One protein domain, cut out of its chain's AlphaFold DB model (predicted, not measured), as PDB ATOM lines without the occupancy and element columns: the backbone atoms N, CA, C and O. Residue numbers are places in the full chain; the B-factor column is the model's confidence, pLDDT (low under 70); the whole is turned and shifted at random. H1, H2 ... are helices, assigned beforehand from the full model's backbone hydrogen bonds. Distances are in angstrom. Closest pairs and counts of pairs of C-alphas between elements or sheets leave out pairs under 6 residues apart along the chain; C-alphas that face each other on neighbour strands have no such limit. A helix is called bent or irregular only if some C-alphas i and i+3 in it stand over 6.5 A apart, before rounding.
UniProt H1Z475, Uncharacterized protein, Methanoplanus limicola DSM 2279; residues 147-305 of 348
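Overview. This is residues 147 to 305 of the 348 residues of an uncharacterized protein of Methanoplanus limicola DSM 2279 (UniProt H1Z475). The long helix H7 makes one side of an elongated frame; H4 crosses its first part, and H1, H5 and H6 cluster near its start. H8 runs back opposite H7 until its end meets H2, while H9 folds back along H8 in a hairpin and reaches the end of H7. H3 packs across the start of H4. The printed part has 159 residues with nine named helices, H1 to H9 in order, and no named strand: all helix. It is only just compact, close to loose, with a radius of gyration of the C-alphas of 18.1 A, and spans 55 by 33 by 29 A.

Along the chain. H7, residues 221 to 248, is 40.7 A long and begins at C-alpha 221 (-11.346, 26.247, 87.433). H8 is 253 to 274, 31.6 A; H9 is 280 to 305, 38.0 A, ending at (-2.640, 34.208, 132.278). Before H7 come H1, 147 to 155; H2, 157 to 160, irregular, with C-alphas 157 and 160 7.9 A apart; H3, 163 to 176, 20.1 A; H4, 181 to 192, 17.2 A; H5, 199 to 206; and H6, 208 to 211.

Arrangement. H7, the hub, touches H4 about perpendicular at 81 degrees, closest C-alphas Ala 187 and Arg 228, 4.5 A. H5 touches H7 through Met 201 and Pro 221, C-alphas 4.6 A apart. H9 touches H7 through Leu 247 and Ser 301, C-alphas 4.9 A apart. H8 and H9 form a hairpin, closest C-alphas Ala 253 and Ala 298, 6.0 A. H2 touches H8, H3 touches H4 and H1 touches H6. Every O i to N i+4 pair is within hydrogen-bond range in H1, H5 and H7, against 9 of 10 in H3, 7 of 8 in H4, 17 of 18 in H8 and 20 of 22 in H9; H2 and H6 are too short for one.

Size, cuts and confidence. The farthest C-alphas, Glu 147 and Arg 305, are 57.4 A apart. The printed part has no cut, and no link is long. Confidence is under 70 at residues 157 to 164, 194 to 198 and 276 to 278.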
ATOM      1  N   GLU A 147     -25.215  11.034  83.327       78.06
ATOM      2  CA  GLU A 147     -24.361  10.972  84.523       78.06
ATOM      3  C   GLU A 147     -24.019  12.365  85.074       78.06
ATOM      4  O   GLU A 147     -23.947  12.564  86.288       78.06
ATOM      5  N   GLU A 148     -23.825  13.359  84.205       76.31
ATOM      6  CA  GLU A 148     -23.590  14.742  84.627       76.31
ATOM      7  C   GLU A 148     -24.865  15.399  85.156       76.31
ATOM      8  O   GLU A 148     -24.804  16.060  86.192       76.31
ATOM      9  N   LYS A 149     -26.025  15.154  84.530       79.25
ATOM     10  CA  LYS A 149     -27.337  15.617  85.021       79.25
ATOM     11  C   LYS A 149     -27.654  15.037  86.404       79.25
ATOM     12  O   LYS A 149     -28.108  15.771  87.283       79.25
ATOM     13  N   ASP A 150     -27.346  13.764  86.645       80.31
ATOM     14  CA  ASP A 150     -27.507  13.131  87.961       80.31
ATOM     15  C   ASP A 150     -26.516  13.689  88.996       80.31
ATOM     16  O   ASP A 150     -26.900  13.984  90.134       80.31
ATOM     17  N   ARG A 151     -25.256  13.936  88.605       77.12
ATOM     18  CA  ARG A 151     -24.266  14.614  89.466       77.12
ATOM     19  C   ARG A 151     -24.695  16.039  89.821       77.12
ATOM     20  O   ARG A 151     -24.606  16.405  90.992       77.12
ATOM     21  N   ILE A 152     -25.188  16.828  88.867       81.00
ATOM     22  CA  ILE A 152     -25.717  18.177  89.126       81.00
ATOM     23  C   ILE A 152     -26.898  18.086  90.093       81.00
ATOM     24  O   ILE A 152     -26.882  18.748  91.129       81.00
ATOM     25  N   ASN A 153     -27.880  17.219  89.824       78.75
ATOM     26  CA  ASN A 153     -29.040  17.037  90.700       78.75
ATOM     27  C   ASN A 153     -28.657  16.653  92.138       78.75
ATOM     28  O   ASN A 153     -29.282  17.164  93.070       78.75
ATOM     29  N   LYS A 154     -27.617  15.828  92.325       79.12
ATOM     30  CA  LYS A 154     -27.082  15.454  93.645       79.12
ATOM     31  C   LYS A 154     -26.503  16.645  94.427       79.12
ATOM     32  O   LYS A 154     -26.654  16.690  95.644       79.12
ATOM     33  N   TYR A 155     -25.840  17.591  93.757       74.31
ATOM     34  CA  TYR A 155     -25.156  18.723  94.409       74.31
ATOM     35  C   TYR A 155     -25.925  20.058  94.336       74.31
ATOM     36  O   TYR A 155     -25.466  21.062  94.878       74.31
ATOM     37  N   LYS A 156     -27.117  20.088  93.720       71.69
ATOM     38  CA  LYS A 156     -27.976  21.280  93.571       71.69
ATOM     39  C   LYS A 156     -28.729  21.626  94.866       71.69
ATOM     40  O   LYS A 156     -29.960  21.598  94.917       71.69
ATOM     41  N   LYS A 157     -27.973  21.939  95.920       67.75
ATOM     42  CA  LYS A 157     -28.463  22.244  97.277       67.75
ATOM     43  C   LYS A 157     -29.295  23.521  97.338       67.75
ATOM     44  O   LYS A 157     -30.427  23.510  97.809       67.75
ATOM     45  N   PHE A 158     -28.799  24.590  96.716       69.12
ATOM     46  CA  PHE A 158     -29.394  25.931  96.739       69.12
ATOM     47  C   PHE A 158     -30.729  26.074  95.964       69.12
ATOM     48  O   PHE A 158     -31.106  27.188  95.613       69.12
ATOM     49  N   LYS A 159     -31.487  24.989  95.710       64.19
ATOM     50  CA  LYS A 159     -32.802  25.004  95.021       64.19
ATOM     51  C   LYS A 159     -33.824  25.965  95.641       64.19
ATOM     52  O   LYS A 159     -34.707  26.420  94.924       64.19
ATOM     53  N   LYS A 160     -33.726  26.246  96.946       63.41
ATOM     54  CA  LYS A 160     -34.606  27.184  97.666       63.41
ATOM     55  C   LYS A 160     -34.169  28.657  97.548       63.41
ATOM     56  O   LYS A 160     -34.940  29.535  97.916       63.41
ATOM     57  N   VAL A 161     -32.957  28.938  97.059       65.31
ATOM     58  CA  VAL A 161     -32.359  30.284  97.055       65.31
ATOM     59  C   VAL A 161     -32.610  30.973  95.715       65.31
ATOM     60  O   VAL A 161     -31.888  30.756  94.743       65.31
ATOM     61  N   ASP A 162     -33.630  31.826  95.668       64.38
ATOM     62  CA  ASP A 162     -33.923  32.674  94.511       64.38
ATOM     63  C   ASP A 162     -33.047  33.950  94.472       64.38
ATOM     64  O   ASP A 162     -32.286  34.255  95.395       64.38
ATOM     65  N   GLY A 163     -33.194  34.754  93.413       66.12
ATOM     66  CA  GLY A 163     -32.472  36.024  93.257       66.12
ATOM     67  C   GLY A 163     -32.792  37.086  94.323       66.12
ATOM     68  O   GLY A 163     -31.948  37.942  94.603       66.12
ATOM     69  N   SER A 164     -33.968  37.047  94.961       68.50
ATOM     70  CA  SER A 164     -34.271  37.908  96.113       68.50
ATOM     71  C   SER A 164     -33.589  37.408  97.393       68.50
ATOM     72  O   SER A 164     -32.993  38.215  98.115       68.50
ATOM     73  N   THR A 165     -33.560  36.092  97.620       70.69
ATOM     74  CA  THR A 165     -32.829  35.467  98.731       70.69
ATOM     75  C   THR A 165     -31.320  35.664  98.591       70.69
ATOM     76  O   THR A 165     -30.672  35.950  99.593       70.69
ATOM     77  N   TYR A 166     -30.746  35.667  97.381       76.44
ATOM     78  CA  TYR A 166     -29.336  36.045  97.184       76.44
ATOM     79  C   TYR A 166     -29.010  37.442  97.729       76.44
ATOM     80  O   TYR A 166     -27.981  37.628  98.382       76.44
ATOM     81  N   ARG A 167     -29.894  38.430  97.524       79.31
ATOM     82  CA  ARG A 167     -29.703  39.780  98.082       79.31
ATOM     83  C   ARG A 167     -29.688  39.745  99.613       79.31
ATOM     84  O   ARG A 167     -28.818  40.375 100.211       79.31
ATOM     85  N   ARG A 168     -30.587  38.964 100.228       82.19
ATOM     86  CA  ARG A 168     -30.632  38.730 101.684       82.19
ATOM     87  C   ARG A 168     -29.359  38.040 102.187       82.19
ATOM     88  O   ARG A 168     -28.747  38.547 103.117       82.19
ATOM     89  N   VAL A 169     -28.917  36.959 101.543       84.88
ATOM     90  CA  VAL A 169     -27.679  36.223 101.874       84.88
ATOM     91  C   VAL A 169     -26.451  37.124 101.782       84.88
ATOM     92  O   VAL A 169     -25.634  37.151 102.695       84.88
ATOM     93  N   ASN A 170     -26.318  37.899 100.706       88.00
ATOM     94  CA  ASN A 170     -25.180  38.794 100.511       88.00
ATOM     95  C   ASN A 170     -25.183  39.959 101.524       88.00
ATOM     96  O   ASN A 170     -24.121  40.385 101.964       88.00
ATOM     97  N   GLN A 171     -26.356  40.454 101.935       89.62
ATOM     98  CA  GLN A 171     -26.476  41.443 103.013       89.62
ATOM     99  C   GLN A 171     -26.156  40.836 104.390       89.62
ATOM    100  O   GLN A 171     -25.407  41.439 105.155       89.62
ATOM    101  N   PHE A 172     -26.664  39.637 104.678       91.12
ATOM    102  CA  PHE A 172     -26.413  38.905 105.920       91.12
ATOM    103  C   PHE A 172     -24.926  38.584 106.094       91.12
ATOM    104  O   PHE A 172     -24.319  38.988 107.084       91.12
ATOM    105  N   LEU A 173     -24.309  37.956 105.087       93.00
ATOM    106  CA  LEU A 173     -22.887  37.614 105.107       93.00
ATOM    107  C   LEU A 173     -21.998  38.849 105.276       93.00
ATOM    108  O   LEU A 173     -21.021  38.767 106.005       93.00
ATOM    109  N   ARG A 174     -22.346  40.000 104.681       92.56
ATOM    110  CA  ARG A 174     -21.610  41.264 104.883       92.56
ATOM    111  C   ARG A 174     -21.759  41.858 106.284       92.56
ATOM    112  O   ARG A 174     -20.859  42.571 106.709       92.56
ATOM    113  N   LYS A 175     -22.885  41.621 106.966       94.12
ATOM    114  CA  LYS A 175     -23.123  42.104 108.336       94.12
ATOM    115  C   LYS A 175     -22.457  41.205 109.383       94.12
ATOM    116  O   LYS A 175     -21.976  41.719 110.382       94.12
ATOM    117  N   HIS A 176     -22.437  39.893 109.150       93.94
ATOM    118  CA  HIS A 176     -22.068  38.893 110.156       93.94
ATOM    119  C   HIS A 176     -20.761  38.132 109.863       93.94
ATOM    120  O   HIS A 176     -20.328  37.327 110.679       93.94
ATOM    121  N   THR A 177     -20.119  38.329 108.703       94.81
ATOM    122  CA  THR A 177     -18.915  37.569 108.317       94.81
ATOM    123  C   THR A 177     -17.950  38.375 107.436       94.81
ATOM    124  O   THR A 177     -18.317  39.363 106.806       94.81
ATOM    125  N   TYR A 178     -16.717  37.883 107.285       94.06
ATOM    126  CA  TYR A 178     -15.759  38.407 106.299       94.06
ATOM    127  C   TYR A 178     -15.851  37.735 104.913       94.06
ATOM    128  O   TYR A 178     -15.066  38.066 104.014       94.06
ATOM    129  N   ILE A 179     -16.754  36.767 104.706       94.19
ATOM    130  CA  ILE A 179     -16.880  36.014 103.447       94.19
ATOM    131  C   ILE A 179     -17.992  36.585 102.556       94.19
ATOM    132  O   ILE A 179     -18.997  37.111 103.015       94.19
ATOM    133  N   THR A 180     -17.813  36.477 101.245       92.75
ATOM    134  CA  THR A 180     -18.844  36.810 100.256       92.75
ATOM    135  C   THR A 180     -19.735  35.602  99.972       92.75
ATOM    136  O   THR A 180     -19.299  34.456 100.085       92.75
ATOM    137  N   ALA A 181     -20.957  35.844  99.491       89.56
ATOM    138  CA  ALA A 181     -21.869  34.785  99.043       89.56
ATOM    139  C   ALA A 181     -21.252  33.862  97.965       89.56
ATOM    140  O   ALA A 181     -21.544  32.668  97.928       89.56
ATOM    141  N   ARG A 182     -20.344  34.396  97.132       90.56
ATOM    142  CA  ARG A 182     -19.550  33.633  96.156       90.56
ATOM    143  C   ARG A 182     -18.569  32.676  96.834       90.56
ATOM    144  O   ARG A 182     -18.525  31.503  96.479       90.56
ATOM    145  N   GLU A 183     -17.784  33.171  97.789       93.81
ATOM    146  CA  GLU A 183     -16.814  32.355  98.531       93.81
ATOM    147  C   GLU A 183     -17.510  31.274  99.360       93.81
ATOM    148  O   GLU A 183     -17.082  30.127  99.312       93.81
ATOM    149  N   TRP A 184     -18.601  31.620 100.052       91.81
ATOM    150  CA  TRP A 184     -19.439  30.692 100.817       91.81
ATOM    151  C   TRP A 184     -19.964  29.539  99.950       91.81
ATOM    152  O   TRP A 184     -19.615  28.381 100.189       91.81
ATOM    153  N   ALA A 185     -20.741  29.839  98.905       89.44
ATOM    154  CA  ALA A 185     -21.412  28.804  98.122       89.44
ATOM    155  C   ALA A 185     -20.427  27.936  97.317       89.44
ATOM    156  O   ALA A 185     -20.585  26.713  97.259       89.44
ATOM    157  N   ILE A 186     -19.359  28.530  96.763       90.44
ATOM    158  CA  ILE A 186     -18.306  27.762  96.082       90.44
ATOM    159  C   ILE A 186     -17.526  26.905  97.085       90.44
ATOM    160  O   ILE A 186     -17.295  25.729  96.806       90.44
ATOM    161  N   ALA A 187     -17.148  27.432  98.257       90.38
ATOM    162  CA  ALA A 187     -16.450  26.637  99.268       90.38
ATOM    163  C   ALA A 187     -17.304  25.465  99.764       90.38
ATOM    164  O   ALA A 187     -16.752  24.383  99.982       90.38
ATOM    165  N   ARG A 188     -18.627  25.656  99.877       87.75
ATOM    166  CA  ARG A 188     -19.557  24.616 100.316       87.75
ATOM    167  C   ARG A 188     -19.706  23.487  99.301       87.75
ATOM    168  O   ARG A 188     -19.547  22.332  99.697       87.75
ATOM    169  N   LEU A 189     -19.893  23.805  98.013       87.56
ATOM    170  CA  LEU A 189     -19.818  22.807  96.935       87.56
ATOM    171  C   LEU A 189     -18.467  22.083  96.980       87.56
ATOM    172  O   LEU A 189     -18.413  20.859  97.061       87.56
ATOM    173  N   CYS A 190     -17.364  22.833  97.046       87.50
ATOM    174  CA  CYS A 190     -16.002  22.299  97.147       87.50
ATOM    175  C   CYS A 190     -15.687  21.531  98.456       87.50
ATOM    176  O   CYS A 190     -14.510  21.232  98.701       87.50
ATOM    177  N   ALA A 191     -16.676  21.252  99.307       84.25
ATOM    178  CA  ALA A 191     -16.584  20.329 100.436       84.25
ATOM    179  C   ALA A 191     -17.354  19.013 100.191       84.25
ATOM    180  O   ALA A 191     -16.958  17.983 100.731       84.25
ATOM    181  N   ASP A 192     -18.401  19.023  99.357       78.38
ATOM    182  CA  ASP A 192     -19.170  17.822  98.985       78.38
ATOM    183  C   ASP A 192     -18.496  17.011  97.859       78.38
ATOM    184  O   ASP A 192     -18.703  15.802  97.732       78.38
ATOM    185  N   PHE A 193     -17.675  17.677  97.043       76.19
ATOM    186  CA  PHE A 193     -16.785  17.050  96.067       76.19
ATOM    187  C   PHE A 193     -15.518  16.526  96.772       76.19
ATOM    188  O   PHE A 193     -14.744  17.290  97.356       76.19
ATOM    189  N   SER A 194     -15.358  15.197  96.785       59.69
ATOM    190  CA  SER A 194     -14.437  14.472  97.674       59.69
ATOM    191  C   SER A 194     -13.168  13.931  97.004       59.69
ATOM    192  O   SER A 194     -12.339  13.312  97.676       59.69
ATOM    193  N   THR A 195     -12.983  14.131  95.696       56.25
ATOM    194  CA  THR A 195     -11.882  13.528  94.933       56.25
ATOM    195  C   THR A 195     -10.767  14.535  94.655       56.25
ATOM    196  O   THR A 195     -10.982  15.693  94.331       56.25
ATOM    197  N   ARG A 196      -9.504  14.116  94.761       55.28
ATOM    198  CA  ARG A 196      -8.352  15.043  94.710       55.28
ATOM    199  C   ARG A 196      -7.990  15.532  93.288       55.28
ATOM    200  O   ARG A 196      -6.861  15.958  93.063       55.28
ATOM    201  N   GLY A 197      -8.906  15.420  92.323       61.06
ATOM    202  CA  GLY A 197      -8.668  15.667  90.899       61.06
ATOM    203  C   GLY A 197      -9.096  17.061  90.436       61.06
ATOM    204  O   GLY A 197     -10.183  17.530  90.758       61.06
ATOM    205  N   GLY A 198      -8.276  17.712  89.601       65.56
ATOM    206  CA  GLY A 198      -8.567  19.058  89.076       65.56
ATOM    207  C   GLY A 198      -9.872  19.172  88.272       65.56
ATOM    208  O   GLY A 198     -10.452  20.252  88.218       65.56
ATOM    209  N   ALA A 199     -10.368  18.057  87.723       79.44
ATOM    210  CA  ALA A 199     -11.627  17.981  86.981       79.44
ATOM    211  C   ALA A 199     -12.862  18.406  87.800       79.44
ATOM    212  O   ALA A 199     -13.847  18.851  87.217       79.44
ATOM    213  N   GLU A 200     -12.823  18.329  89.137       83.62
ATOM    214  CA  GLU A 200     -13.909  18.846  89.981       83.62
ATOM    215  C   GLU A 200     -14.066  20.362  89.852       83.62
ATOM    216  O   GLU A 200     -15.180  20.868  89.787       83.62
ATOM    217  N   MET A 201     -12.952  21.092  89.787       89.50
ATOM    218  CA  MET A 201     -12.954  22.557  89.744       89.50
ATOM    219  C   MET A 201     -13.454  23.059  88.384       89.50
ATOM    220  O   MET A 201     -14.131  24.080  88.318       89.50
ATOM    221  N   THR A 202     -13.173  22.298  87.322       90.00
ATOM    222  CA  THR A 202     -13.779  22.456  85.994       90.00
ATOM    223  C   THR A 202     -15.281  22.190  86.041       90.00
ATOM    224  O   THR A 202     -16.059  23.090  85.746       90.00
ATOM    225  N   PHE A 203     -15.702  21.021  86.534       89.56
ATOM    226  CA  PHE A 203     -17.116  20.639  86.598       89.56
ATOM    227  C   PHE A 203     -17.976  21.608  87.430       89.56
ATOM    228  O   PHE A 203     -19.076  21.962  87.011       89.56
ATOM    229  N   ILE A 204     -17.480  22.058  88.590       90.19
ATOM    230  CA  ILE A 204     -18.155  23.057  89.436       90.19
ATOM    231  C   ILE A 204     -18.261  24.402  88.705       90.19
ATOM    232  O   ILE A 204     -19.291  25.059  88.802       90.19
ATOM    233  N   GLY A 205     -17.213  24.811  87.986       91.44
ATOM    234  CA  GLY A 205     -17.173  26.085  87.272       91.44
ATOM    235  C   GLY A 205     -18.096  26.132  86.053       91.44
ATOM    236  O   GLY A 205     -18.866  27.080  85.898       91.44
ATOM    237  N   GLU A 206     -18.071  25.086  85.229       92.06
ATOM    238  CA  GLU A 206     -18.900  24.947  84.024       92.06
ATOM    239  C   GLU A 206     -20.392  24.813  84.354       92.06
ATOM    240  O   GLU A 206     -21.226  25.354  83.638       92.06
ATOM    241  N   ASN A 207     -20.734  24.153  85.464       90.56
ATOM    242  CA  ASN A 207     -22.124  23.900  85.857       90.56
ATOM    243  C   ASN A 207     -22.618  24.829  86.978       90.56
ATOM    244  O   ASN A 207     -23.664  24.568  87.578       90.56
ATOM    245  N   LEU A 208     -21.889  25.910  87.288       89.62
ATOM    246  CA  LEU A 208     -22.206  26.768  88.432       89.62
ATOM    247  C   LEU A 208     -23.633  27.353  88.400       89.62
ATOM    248  O   LEU A 208     -24.272  27.317  89.455       89.62
ATOM    249  N   PRO A 209     -24.189  27.789  87.248       88.31
ATOM    250  CA  PRO A 209     -25.575  28.263  87.174       88.31
ATOM    251  C   PRO A 209     -26.624  27.176  87.408       88.31
ATOM    252  O   PRO A 209     -27.714  27.442  87.918       88.31
ATOM    253  N   GLU A 210     -26.303  25.920  87.086       85.62
ATOM    254  CA  GLU A 210     -27.188  24.811  87.417       85.62
ATOM    255  C   GLU A 210     -27.082  24.407  88.889       85.62
ATOM    256  O   GLU A 210     -28.087  23.991  89.459       85.62
ATOM    257  N   LEU A 211     -25.915  24.546  89.517       86.69
ATOM    258  CA  LEU A 211     -25.673  24.183  90.919       86.69
ATOM    259  C   LEU A 211     -26.148  25.261  91.913       86.69
ATOM    260  O   LEU A 211     -26.642  24.926  92.993       86.69
ATOM    261  N   ILE A 212     -26.011  26.541  91.553       85.00
ATOM    262  CA  ILE A 212     -26.300  27.714  92.388       85.00
ATOM    263  C   ILE A 212     -27.232  28.668  91.609       85.00
ATOM    264  O   ILE A 212     -26.738  29.441  90.792       85.00
ATOM    265  N   PRO A 213     -28.556  28.702  91.875       77.75
ATOM    266  CA  PRO A 213     -29.516  29.457  91.052       77.75
ATOM    267  C   PRO A 213     -29.339  30.986  91.001       77.75
ATOM    268  O   PRO A 213     -30.029  31.652  90.234       77.75
ATOM    269  N   PHE A 214     -28.446  31.552  91.820       80.69
ATOM    270  CA  PHE A 214     -28.098  32.976  91.823       80.69
ATOM    271  C   PHE A 214     -26.744  33.300  91.166       80.69
ATOM    272  O   PHE A 214     -26.372  34.470  91.094       80.69
ATOM    273  N   MET A 215     -26.006  32.294  90.691       87.00
ATOM    274  CA  MET A 215     -24.870  32.493  89.789       87.00
ATOM    275  C   MET A 215     -25.397  32.396  88.361       87.00
ATOM    276  O   MET A 215     -25.788  31.320  87.933       87.00
ATOM    277  N   THR A 216     -25.442  33.496  87.616       84.75
ATOM    278  CA  THR A 216     -25.889  33.466  86.209       84.75
ATOM    279  C   THR A 216     -24.833  32.893  85.270       84.75
ATOM    280  O   THR A 216     -25.174  32.312  84.243       84.75
ATOM    281  N   ASP A 217     -23.560  33.027  85.643       90.44
ATOM    282  CA  ASP A 217     -22.422  32.837  84.748       90.44
ATOM    283  C   ASP A 217     -21.585  31.616  85.152       90.44
ATOM    284  O   ASP A 217     -21.531  31.230  86.326       90.44
ATOM    285  N   THR A 218     -20.891  31.020  84.183       93.62
ATOM    286  CA  THR A 218     -19.914  29.951  84.425       93.62
ATOM    287  C   THR A 218     -18.573  30.524  84.889       93.62
ATOM    288  O   THR A 218     -18.222  31.672  84.610       93.62
ATOM    289  N   TYR A 219     -17.820  29.739  85.659       94.31
ATOM    290  CA  TYR A 219     -16.573  30.162  86.301       94.31
ATOM    291  C   TYR A 219     -15.403  29.306  85.818       94.31
ATOM    292  O   TYR A 219     -15.546  28.111  85.573       94.31
ATOM    293  N   SER A 220     -14.209  29.894  85.729       93.94
ATOM    294  CA  SER A 220     -13.001  29.126  85.422       93.94
ATOM    295  C   SER A 220     -12.587  28.227  86.605       93.94
ATOM    296  O   SER A 220     -12.817  28.594  87.765       93.94
ATOM    297  N   PRO A 221     -11.893  27.094  86.364       91.94
ATOM    298  CA  PRO A 221     -11.346  26.247  87.433       91.94
ATOM    299  C   PRO A 221     -10.445  27.020  88.412       91.94
ATOM    300  O   PRO A 221     -10.325  26.673  89.591       91.94
ATOM    301  N   GLN A 222      -9.796  28.081  87.924       92.31
ATOM    302  CA  GLN A 222      -8.974  28.999  88.702       92.31
ATOM    303  C   GLN A 222      -9.840  29.869  89.622       92.31
ATOM    304  O   GLN A 222      -9.541  29.951  90.810       92.31
ATOM    305  N   ALA A 223     -10.934  30.455  89.124       93.88
ATOM    306  CA  ALA A 223     -11.849  31.263  89.933       93.88
ATOM    307  C   ALA A 223     -12.540  30.434  91.035       93.88
ATOM    308  O   ALA A 223     -12.654  30.892  92.175       93.88
ATOM    309  N   VAL A 224     -12.915  29.182  90.736       92.69
ATOM    310  CA  VAL A 224     -13.446  28.223  91.725       92.69
ATOM    311  C   VAL A 224     -12.417  27.953  92.835       92.69
ATOM    312  O   VAL A 224     -12.722  28.097  94.024       92.69
ATOM    313  N   ASN A 225     -11.165  27.650  92.470       91.75
ATOM    314  CA  ASN A 225     -10.079  27.460  93.439       91.75
ATOM    315  C   ASN A 225      -9.763  28.724  94.251       91.75
ATOM    316  O   ASN A 225      -9.498  28.619  95.450       91.75
ATOM    317  N   GLN A 226      -9.787  29.909  93.634       94.12
ATOM    318  CA  GLN A 226      -9.550  31.184  94.315       94.12
ATOM    319  C   GLN A 226     -10.629  31.456  95.369       94.12
ATOM    320  O   GLN A 226     -10.286  31.743  96.514       94.12
ATOM    321  N   ALA A 227     -11.912  31.277  95.036       93.81
ATOM    322  CA  ALA A 227     -13.015  31.435  95.986       93.81
ATOM    323  C   ALA A 227     -12.898  30.456  97.173       93.81
ATOM    324  O   ALA A 227     -12.933  30.878  98.333       93.81
ATOM    325  N   ARG A 228     -12.646  29.164  96.897       92.25
ATOM    326  CA  ARG A 228     -12.397  28.125  97.920       92.25
ATOM    327  C   ARG A 228     -11.198  28.460  98.817       92.25
ATOM    328  O   ARG A 228     -11.236  28.229 100.026       92.25
ATOM    329  N   SER A 229     -10.122  28.984  98.232       92.88
ATOM    330  CA  SER A 229      -8.884  29.318  98.952       92.88
ATOM    331  C   SER A 229      -9.026  30.593  99.777       92.88
ATOM    332  O   SER A 229      -8.529  30.645 100.901       92.88
ATOM    333  N   SER A 230      -9.750  31.592  99.269       95.62
ATOM    334  CA  SER A 230     -10.051  32.831  99.987       95.62
ATOM    335  C   SER A 230     -10.936  32.567 101.206       95.62
ATOM    336  O   SER A 230     -10.582  32.996 102.303       95.62
ATOM    337  N   PHE A 231     -11.990  31.746 101.070       95.06
ATOM    338  CA  PHE A 231     -12.786  31.260 102.207       95.06
ATOM    339  C   PHE A 231     -11.890  30.654 103.303       95.06
ATOM    340  O   PHE A 231     -11.914  31.104 104.448       95.06
ATOM    341  N   LYS A 232     -11.017  29.698 102.949       93.19
ATOM    342  CA  LYS A 232     -10.097  29.060 103.910       93.19
ATOM    343  C   LYS A 232      -9.090  30.042 104.524       93.19
ATOM    344  O   LYS A 232      -8.793  29.940 105.713       93.19
ATOM    345  N   LYS A 233      -8.577  31.002 103.744       96.50
ATOM    346  CA  LYS A 233      -7.658  32.057 104.213       96.50
ATOM    347  C   LYS A 233      -8.347  32.996 105.210       96.50
ATOM    348  O   LYS A 233      -7.724  33.366 106.201       96.50
ATOM    349  N   LYS A 234      -9.619  33.333 104.974       96.75
ATOM    350  CA  LYS A 234     -10.457  34.144 105.870       96.75
ATOM    351  C   LYS A 234     -10.747  33.407 107.177       96.75
ATOM    352  O   LYS A 234     -10.368  33.918 108.221       96.75
ATOM    353  N   VAL A 235     -11.266  32.175 107.119       94.88
ATOM    354  CA  VAL A 235     -11.512  31.336 108.312       94.88
ATOM    355  C   VAL A 235     -10.244  31.178 109.161       94.88
ATOM    356  O   VAL A 235     -10.286  31.415 110.367       94.88
ATOM    357  N   LYS A 236      -9.087  30.868 108.547       96.38
ATOM    358  CA  LYS A 236      -7.816  30.756 109.288       96.38
ATOM    359  C   LYS A 236      -7.394  32.078 109.945       96.38
ATOM    360  O   LYS A 236      -6.870  32.043 111.054       96.38
ATOM    361  N   LYS A 237      -7.592  33.225 109.280       97.38
ATOM    362  CA  LYS A 237      -7.295  34.543 109.866       97.38
ATOM    363  C   LYS A 237      -8.225  34.852 111.040       97.38
ATOM    364  O   LYS A 237      -7.723  35.112 112.125       97.38
ATOM    365  N   SER A 238      -9.541  34.767 110.844       95.56
ATOM    366  CA  SER A 238     -10.531  35.073 111.885       95.56
ATOM    367  C   SER A 238     -10.356  34.190 113.123       95.56
ATOM    368  O   SER A 238     -10.336  34.720 114.226       95.56
ATOM    369  N   GLY A 239     -10.119  32.883 112.954       93.81
ATOM    370  CA  GLY A 239      -9.829  31.988 114.081       93.81
ATOM    371  C   GLY A 239      -8.547  32.359 114.836       93.81
ATOM    372  O   GLY A 239      -8.540  32.362 116.062       93.81
ATOM    373  N   ALA A 240      -7.473  32.735 114.132       96.06
ATOM    374  CA  ALA A 240      -6.237  33.183 114.777       96.06
ATOM    375  C   ALA A 240      -6.419  34.508 115.545       96.06
ATOM    376  O   ALA A 240      -5.898  34.645 116.649       96.06
ATOM    377  N   THR A 241      -7.182  35.459 114.996       95.44
ATOM    378  CA  THR A 241      -7.521  36.725 115.671       95.44
ATOM    379  C   THR A 241      -8.411  36.497 116.897       95.44
ATOM    380  O   THR A 241      -8.143  37.077 117.946       95.44
ATOM    381  N   PHE A 242      -9.415  35.621 116.792       92.81
ATOM    382  CA  PHE A 242     -10.283  35.238 117.908       92.81
ATOM    383  C   PHE A 242      -9.479  34.616 119.058       92.81
ATOM    384  O   PHE A 242      -9.514  35.129 120.175       92.81
ATOM    385  N   PHE A 243      -8.680  33.576 118.785       90.56
ATOM    386  CA  PHE A 243      -7.872  32.933 119.825       90.56
ATOM    387  C   PHE A 243      -6.815  33.869 120.424       90.56
ATOM    388  O   PHE A 243      -6.533  33.761 121.611       90.56
ATOM    389  N   TYR A 244      -6.262  34.812 119.654       92.50
ATOM    390  CA  TYR A 244      -5.376  35.841 120.204       92.50
ATOM    391  C   TYR A 244      -6.093  36.706 121.255       92.50
ATOM    392  O   TYR A 244      -5.613  36.800 122.382       92.50
ATOM    393  N   GLY A 245      -7.269  37.261 120.934       91.31
ATOM    394  CA  GLY A 245      -8.049  38.060 121.887       91.31
ATOM    395  C   GLY A 245      -8.512  37.259 123.110       91.31
ATOM    396  O   GLY A 245      -8.358  37.717 124.244       91.31
ATOM    397  N   ALA A 246      -8.989  36.030 122.890       89.94
ATOM    398  CA  ALA A 246      -9.420  35.125 123.953       89.94
ATOM    399  C   ALA A 246      -8.278  34.755 124.917       89.94
ATOM    400  O   ALA A 246      -8.494  34.719 126.126       89.94
ATOM    401  N   LEU A 247      -7.058  34.507 124.418       86.00
ATOM    402  CA  LEU A 247      -5.886  34.185 125.249       86.00
ATOM    403  C   LEU A 247      -5.322  35.416 125.972       86.00
ATOM    404  O   LEU A 247      -5.012  35.343 127.164       86.00
ATOM    405  N   CYS A 248      -5.250  36.566 125.296       88.38
ATOM    406  CA  CYS A 248      -4.841  37.829 125.914       88.38
ATOM    407  C   CYS A 248      -5.821  38.336 126.986       88.38
ATOM    408  O   CYS A 248      -5.448  39.207 127.767       88.38
ATOM    409  N   GLY A 249      -7.034  37.778 127.068       86.75
ATOM    410  CA  GLY A 249      -8.049  38.200 128.034       86.75
ATOM    411  C   GLY A 249      -8.716  39.520 127.651       86.75
ATOM    412  O   GLY A 249      -9.107  40.276 128.531       86.75
ATOM    413  N   PHE A 250      -8.825  39.806 126.347       90.06
ATOM    414  CA  PHE A 250      -9.605  40.943 125.834       90.06
ATOM    415  C   PHE A 250     -11.120  40.709 125.919       90.06
ATOM    416  O   PHE A 250     -11.884  41.642 125.708       90.06
ATOM    417  N   PHE A 251     -11.525  39.475 126.220       87.56
ATOM    418  CA  PHE A 251     -12.895  39.054 126.472       87.56
ATOM    419  C   PHE A 251     -12.929  38.281 127.796       87.56
ATOM    420  O   PHE A 251     -12.026  37.482 128.083       87.56
ATOM    421  N   THR A 252     -13.961  38.524 128.597       88.44
ATOM    422  CA  THR A 252     -14.349  37.705 129.753       88.44
ATOM    423  C   THR A 252     -14.917  36.347 129.309       88.44
ATOM    424  O   THR A 252     -15.031  36.077 128.117       88.44
ATOM    425  N   ALA A 253     -15.244  35.459 130.255       85.50
ATOM    426  CA  ALA A 253     -15.916  34.198 129.921       85.50
ATOM    427  C   ALA A 253     -17.297  34.464 129.293       85.50
ATOM    428  O   ALA A 253     -17.579  33.961 128.211       85.50
ATOM    429  N   ASP A 254     -18.084  35.334 129.925       86.94
ATOM    430  CA  ASP A 254     -19.431  35.712 129.496       86.94
ATOM    431  C   ASP A 254     -19.424  36.325 128.076       86.94
ATOM    432  O   ASP A 254     -20.197  35.914 127.216       86.94
ATOM    433  N   GLU A 255     -18.477  37.228 127.777       90.81
ATOM    434  CA  GLU A 255     -18.312  37.804 126.427       90.81
ATOM    435  C   GLU A 255     -17.856  36.778 125.376       90.81
ATOM    436  O   GLU A 255     -18.174  36.925 124.193       90.81
ATOM    437  N   LEU A 256     -17.096  35.743 125.763       88.75
ATOM    438  CA  LEU A 256     -16.746  34.653 124.847       88.75
ATOM    439  C   LEU A 256     -17.969  33.787 124.534       88.75
ATOM    440  O   LEU A 256     -18.155  33.435 123.369       88.75
ATOM    441  N   ASP A 257     -18.806  33.486 125.526       84.62
ATOM    442  CA  ASP A 257     -20.050  32.739 125.318       84.62
ATOM    443  C   ASP A 257     -21.030  33.538 124.425       84.62
ATOM    444  O   ASP A 257     -21.541  32.978 123.451       84.62
ATOM    445  N   ASP A 258     -21.192  34.852 124.641       89.88
ATOM    446  CA  ASP A 258     -21.992  35.747 123.779       89.88
ATOM    447  C   ASP A 258     -21.514  35.737 122.309       89.88
ATOM    448  O   ASP A 258     -22.303  35.506 121.386       89.88
ATOM    449  N   ILE A 259     -20.206  35.929 122.069       90.88
ATOM    450  CA  ILE A 259     -19.604  35.908 120.716       90.88
ATOM    451  C   ILE A 259     -19.890  34.583 119.993       90.88
ATOM    452  O   ILE A 259     -19.993  34.535 118.759       90.88
ATOM    453  N   LEU A 260     -19.987  33.488 120.742       84.75
ATOM    454  CA  LEU A 260     -20.089  32.140 120.197       84.75
ATOM    455  C   LEU A 260     -21.539  31.681 120.040       84.75
ATOM    456  O   LEU A 260     -21.814  30.952 119.087       84.75
ATOM    457  N   PHE A 261     -22.456  32.205 120.854       86.12
ATOM    458  CA  PHE A 261     -23.893  32.168 120.597       86.12
ATOM    459  C   PHE A 261     -24.261  32.965 119.331       86.12
ATOM    460  O   PHE A 261     -24.935  32.441 118.442       86.12
ATOM    461  N   GLU A 262     -23.730  34.184 119.148       90.38
ATOM    462  CA  GLU A 262     -23.900  34.903 117.873       90.38
ATOM    463  C   GLU A 262     -23.295  34.121 116.690       90.38
ATOM    464  O   GLU A 262     -23.862  34.088 115.593       90.38
ATOM    465  N   SER A 263     -22.153  33.457 116.896       90.75
ATOM    466  CA  SER A 263     -21.490  32.667 115.849       90.75
ATOM    467  C   SER A 263     -22.243  31.381 115.486       90.75
ATOM    468  O   SER A 263     -22.234  30.998 114.310       90.75
ATOM    469  N   SER A 264     -22.890  30.711 116.447       86.44
ATOM    470  CA  SER A 264     -23.690  29.506 116.195       86.44
ATOM    471  C   SER A 264     -24.983  29.849 115.454       86.44
ATOM    472  O   SER A 264     -25.259  29.222 114.431       86.44
ATOM    473  N   GLU A 265     -25.688  30.912 115.850       87.69
ATOM    474  CA  GLU A 265     -26.849  31.461 115.129       87.69
ATOM    475  C   GLU A 265     -26.508  31.822 113.673       87.69
ATOM    476  O   GLU A 265     -27.220  31.461 112.727       87.69
ATOM    477  N   VAL A 266     -25.361  32.476 113.456       91.44
ATOM    478  CA  VAL A 266     -24.875  32.817 112.109       91.44
ATOM    479  C   VAL A 266     -24.552  31.570 111.279       91.44
ATOM    480  O   VAL A 266     -24.794  31.568 110.068       91.44
ATOM    481  N   ALA A 267     -24.049  30.496 111.893       88.38
ATOM    482  CA  ALA A 267     -23.814  29.223 111.211       88.38
ATOM    483  C   ALA A 267     -25.126  28.473 110.896       88.38
ATOM    484  O   ALA A 267     -25.310  28.022 109.762       88.38
ATOM    485  N   ARG A 268     -26.049  28.399 111.864       83.44
ATOM    486  CA  ARG A 268     -27.391  27.794 111.775       83.44
ATOM    487  C   ARG A 268     -28.189  28.378 110.607       83.44
ATOM    488  O   ARG A 268     -28.608  27.636 109.717       83.44
ATOM    489  N   PHE A 269     -28.275  29.706 110.514       86.31
ATOM    490  CA  PHE A 269     -28.943  30.407 109.408       86.31
ATOM    491  C   PHE A 269     -28.339  30.080 108.026       86.31
ATOM    492  O   PHE A 269     -29.054  29.964 107.027       86.31
ATOM    493  N   LEU A 270     -27.016  29.900 107.935       86.56
ATOM    494  CA  LEU A 270     -26.359  29.545 106.671       86.56
ATOM    495  C   LEU A 270     -26.594  28.080 106.265       86.56
ATOM    496  O   LEU A 270     -26.668  27.805 105.064       86.56
ATOM    497  N   LEU A 271     -26.752  27.165 107.225       82.50
ATOM    498  CA  LEU A 271     -27.147  25.771 106.973       82.50
ATOM    499  C   LEU A 271     -28.619  25.671 106.537       82.50
ATOM    500  O   LEU A 271     -28.924  24.982 105.558       82.50
ATOM    501  N   GLU A 272     -29.518  26.431 107.170       80.94
ATOM    502  CA  GLU A 272     -30.934  26.486 106.784       80.94
ATOM    503  C   GLU A 272     -31.099  26.922 105.313       80.94
ATOM    504  O   GLU A 272     -31.816  26.283 104.533       80.94
ATOM    505  N   ILE A 273     -30.362  27.961 104.894       80.19
ATOM    506  CA  ILE A 273     -30.381  28.486 103.517       80.19
ATOM    507  C   ILE A 273     -29.711  27.536 102.507       80.19
ATOM    508  O   ILE A 273     -30.128  27.488 101.346       80.19
ATOM    509  N   GLU A 274     -28.724  26.734 102.919       76.94
ATOM    510  CA  GLU A 274     -28.221  25.609 102.108       76.94
ATOM    511  C   GLU A 274     -29.322  24.560 101.841       76.94
ATOM    512  O   GLU A 274     -29.244  23.802 100.871       76.94
ATOM    513  N   GLY A 275     -30.372  24.541 102.666       71.06
ATOM    514  CA  GLY A 275     -31.401  23.507 102.685       71.06
ATOM    515  C   GLY A 275     -31.047  22.334 103.600       71.06
ATOM    516  O   GLY A 275     -31.726  21.309 103.536       71.06
ATOM    517  N   THR A 276     -30.013  22.474 104.434       68.00
ATOM    518  CA  THR A 276     -29.646  21.522 105.484       68.00
ATOM    519  C   THR A 276     -30.389  21.894 106.763       68.00
ATOM    520  O   THR A 276     -29.922  22.711 107.549       68.00
ATOM    521  N   SER A 277     -31.561  21.292 106.967       64.50
ATOM    522  CA  SER A 277     -32.191  21.265 108.289       64.50
ATOM    523  C   SER A 277     -31.362  20.383 109.221       64.50
ATOM    524  O   SER A 277     -31.131  19.214 108.900       64.50
ATOM    525  N   VAL A 278     -30.945  20.941 110.352       64.81
ATOM    526  CA  VAL A 278     -30.571  20.174 111.548       64.81
ATOM    527  C   VAL A 278     -31.882  19.703 112.204       64.81
ATOM    528  O   VAL A 278     -32.907  20.369 112.038       64.81
ATOM    529  N   ASP A 279     -31.891  18.541 112.857       78.75
ATOM    530  CA  ASP A 279     -33.043  18.111 113.666       78.75
ATOM    531  C   ASP A 279     -33.015  18.801 115.042       78.75
ATOM    532  O   ASP A 279     -31.943  19.177 115.499       78.75
ATOM    533  N   LEU A 280     -34.156  18.967 115.716       77.56
ATOM    534  CA  LEU A 280     -34.213  19.672 117.005       77.56
ATOM    535  C   LEU A 280     -33.417  18.942 118.102       77.56
ATOM    536  O   LEU A 280     -32.823  19.589 118.965       77.56
ATOM    537  N   ASP A 281     -33.365  17.607 118.053       80.75
ATOM    538  CA  ASP A 281     -32.552  16.831 118.992       80.75
ATOM    539  C   ASP A 281     -31.048  17.002 118.677       80.75
ATOM    540  O   ASP A 281     -30.270  17.294 119.583       80.75
ATOM    541  N   ASP A 282     -30.643  16.923 117.398       80.50
ATOM    542  CA  ASP A 282     -29.264  17.215 116.940       80.50
ATOM    543  C   ASP A 282     -28.838  18.663 117.270       80.50
ATOM    544  O   ASP A 282     -27.660  18.948 117.477       80.50
ATOM    545  N   GLU A 283     -29.792  19.594 117.276       78.06
ATOM    546  CA  GLU A 283     -29.591  21.027 117.471       78.06
ATOM    547  C   GLU A 283     -29.185  21.361 118.912       78.06
ATOM    548  O   GLU A 283     -28.170  22.032 119.117       78.06
ATOM    549  N   ILE A 284     -29.904  20.815 119.898       83.50
ATOM    550  CA  ILE A 284     -29.543  20.901 121.325       83.50
ATOM    551  C   ILE A 284     -28.206  20.185 121.569       83.50
ATOM    552  O   ILE A 284     -27.311  20.713 122.231       83.50
ATOM    553  N   ASP A 285     -28.034  19.009 120.959       84.50
ATOM    554  CA  ASP A 285     -26.824  18.194 121.076       84.50
ATOM    555  C   ASP A 285     -25.583  18.913 120.484       84.50
ATOM    556  O   ASP A 285     -24.448  18.604 120.854       84.50
ATOM    557  N   ILE A 286     -25.760  19.896 119.593       82.06
ATOM    558  CA  ILE A 286     -24.690  20.778 119.094       82.06
ATOM    559  C   ILE A 286     -24.420  21.948 120.049       82.06
ATOM    560  O   ILE A 286     -23.249  22.271 120.261       82.06
ATOM    561  N   GLU A 287     -25.449  22.565 120.635       80.38
ATOM    562  CA  GLU A 287     -25.291  23.691 121.572       80.38
ATOM    563  C   GLU A 287     -24.514  23.283 122.833       80.38
ATOM    564  O   GLU A 287     -23.483  23.898 123.122       80.38
ATOM    565  N   ASP A 288     -24.897  22.186 123.497       84.88
ATOM    566  CA  ASP A 288     -24.188  21.664 124.682       84.88
ATOM    567  C   ASP A 288     -22.691  21.420 124.392       84.88
ATOM    568  O   ASP A 288     -21.805  21.811 125.160       84.88
ATOM    569  N   LYS A 289     -22.384  20.824 123.229       84.06
ATOM    570  CA  LYS A 289     -21.002  20.544 122.794       84.06
ATOM    571  C   LYS A 289     -20.211  21.806 122.460       84.06
ATOM    572  O   LYS A 289     -18.983  21.776 122.548       84.06
ATOM    573  N   ILE A 290     -20.870  22.894 122.057       81.88
ATOM    574  CA  ILE A 290     -20.213  24.192 121.893       81.88
ATOM    575  C   ILE A 290     -19.857  24.730 123.281       81.88
ATOM    576  O   ILE A 290     -18.676  24.969 123.530       81.88
ATOM    577  N   THR A 291     -20.813  24.829 124.209       81.06
ATOM    578  CA  THR A 291     -20.585  25.366 125.565       81.06
ATOM    579  C   THR A 291     -19.467  24.634 126.325       81.06
ATOM    580  O   THR A 291     -18.589  25.286 126.899       81.06
ATOM    581  N   ASP A 292     -19.412  23.298 126.267       84.56
ATOM    582  CA  ASP A 292     -18.335  22.502 126.890       84.56
ATOM    583  C   ASP A 292     -16.932  22.857 126.351       84.56
ATOM    584  O   ASP A 292     -15.952  22.964 127.106       84.56
ATOM    585  N   VAL A 293     -16.813  23.085 125.037       84.38
ATOM    586  CA  VAL A 293     -15.548  23.496 124.406       84.38
ATOM    587  C   VAL A 293     -15.147  24.906 124.847       84.38
ATOM    588  O   VAL A 293     -13.952  25.176 124.986       84.38
ATOM    589  N   MET A 294     -16.100  25.797 125.122       74.75
ATOM    590  CA  MET A 294     -15.798  27.202 125.430       74.75
ATOM    591  C   MET A 294     -15.459  27.433 126.893       74.75
ATOM    592  O   MET A 294     -14.488  28.143 127.167       74.75
ATOM    593  N   ARG A 295     -16.086  26.691 127.815       81.62
ATOM    594  CA  ARG A 295     -15.552  26.535 129.176       81.62
ATOM    595  C   ARG A 295     -14.104  26.040 129.139       81.62
ATOM    596  O   ARG A 295     -13.241  26.638 129.774       81.62
ATOM    597  N   SER A 296     -13.812  25.026 128.319       82.69
ATOM    598  CA  SER A 296     -12.450  24.491 128.163       82.69
ATOM    599  C   SER A 296     -11.453  25.528 127.607       82.69
ATOM    600  O   SER A 296     -10.300  25.577 128.043       82.69
ATOM    601  N   VAL A 297     -11.874  26.388 126.668       80.50
ATOM    602  CA  VAL A 297     -11.047  27.487 126.130       80.50
ATOM    603  C   VAL A 297     -10.836  28.594 127.167       80.50
ATOM    604  O   VAL A 297      -9.705  29.060 127.319       80.50
ATOM    605  N   ALA A 298     -11.874  28.994 127.904       78.12
ATOM    606  CA  ALA A 298     -11.789  30.005 128.957       78.12
ATOM    607  C   ALA A 298     -10.900  29.541 130.126       78.12
ATOM    608  O   ALA A 298     -10.053  30.305 130.597       78.12
ATOM    609  N   GLU A 299     -11.013  28.275 130.538       82.81
ATOM    610  CA  GLU A 299     -10.140  27.652 131.540       82.81
ATOM    611  C   GLU A 299      -8.678  27.619 131.077       82.81
ATOM    612  O   GLU A 299      -7.806  28.133 131.779       82.81
ATOM    613  N   ALA A 300      -8.390  27.100 129.876       82.06
ATOM    614  CA  ALA A 300      -7.026  27.059 129.337       82.06
ATOM    615  C   ALA A 300      -6.420  28.466 129.165       82.06
ATOM    616  O   ALA A 300      -5.241  28.689 129.449       82.06
ATOM    617  N   SER A 301      -7.239  29.431 128.748       80.00
ATOM    618  CA  SER A 301      -6.885  30.847 128.652       80.00
ATOM    619  C   SER A 301      -6.546  31.453 130.023       80.00
ATOM    620  O   SER A 301      -5.528  32.135 130.176       80.00
ATOM    621  N   SER A 302      -7.337  31.133 131.051       82.25
ATOM    622  CA  SER A 302      -7.070  31.518 132.440       82.25
ATOM    623  C   SER A 302      -5.774  30.889 132.969       82.25
ATOM    624  O   SER A 302      -4.948  31.597 133.539       82.25
ATOM    625  N   MET A 303      -5.519  29.602 132.694       83.31
ATOM    626  CA  MET A 303      -4.273  28.914 133.081       83.31
ATOM    627  C   MET A 303      -3.015  29.524 132.442       83.31
ATOM    628  O   MET A 303      -1.945  29.463 133.042       83.31
ATOM    629  N   ILE A 304      -3.125  30.111 131.244       80.56
ATOM    630  CA  ILE A 304      -2.012  30.789 130.558       80.56
ATOM    631  C   ILE A 304      -1.746  32.186 131.144       80.56
ATOM    632  O   ILE A 304      -0.590  32.609 131.192       80.56
ATOM    633  N   ARG A 305      -2.785  32.901 131.603       77.56
ATOM    634  CA  ARG A 305      -2.640  34.208 132.278       77.56
ATOM    635  C   ARG A 305      -2.326  34.107 133.768       77.56
ATOM    636  O   ARG A 305      -1.784  35.061 134.326       77.56
TER     637      ARG A 305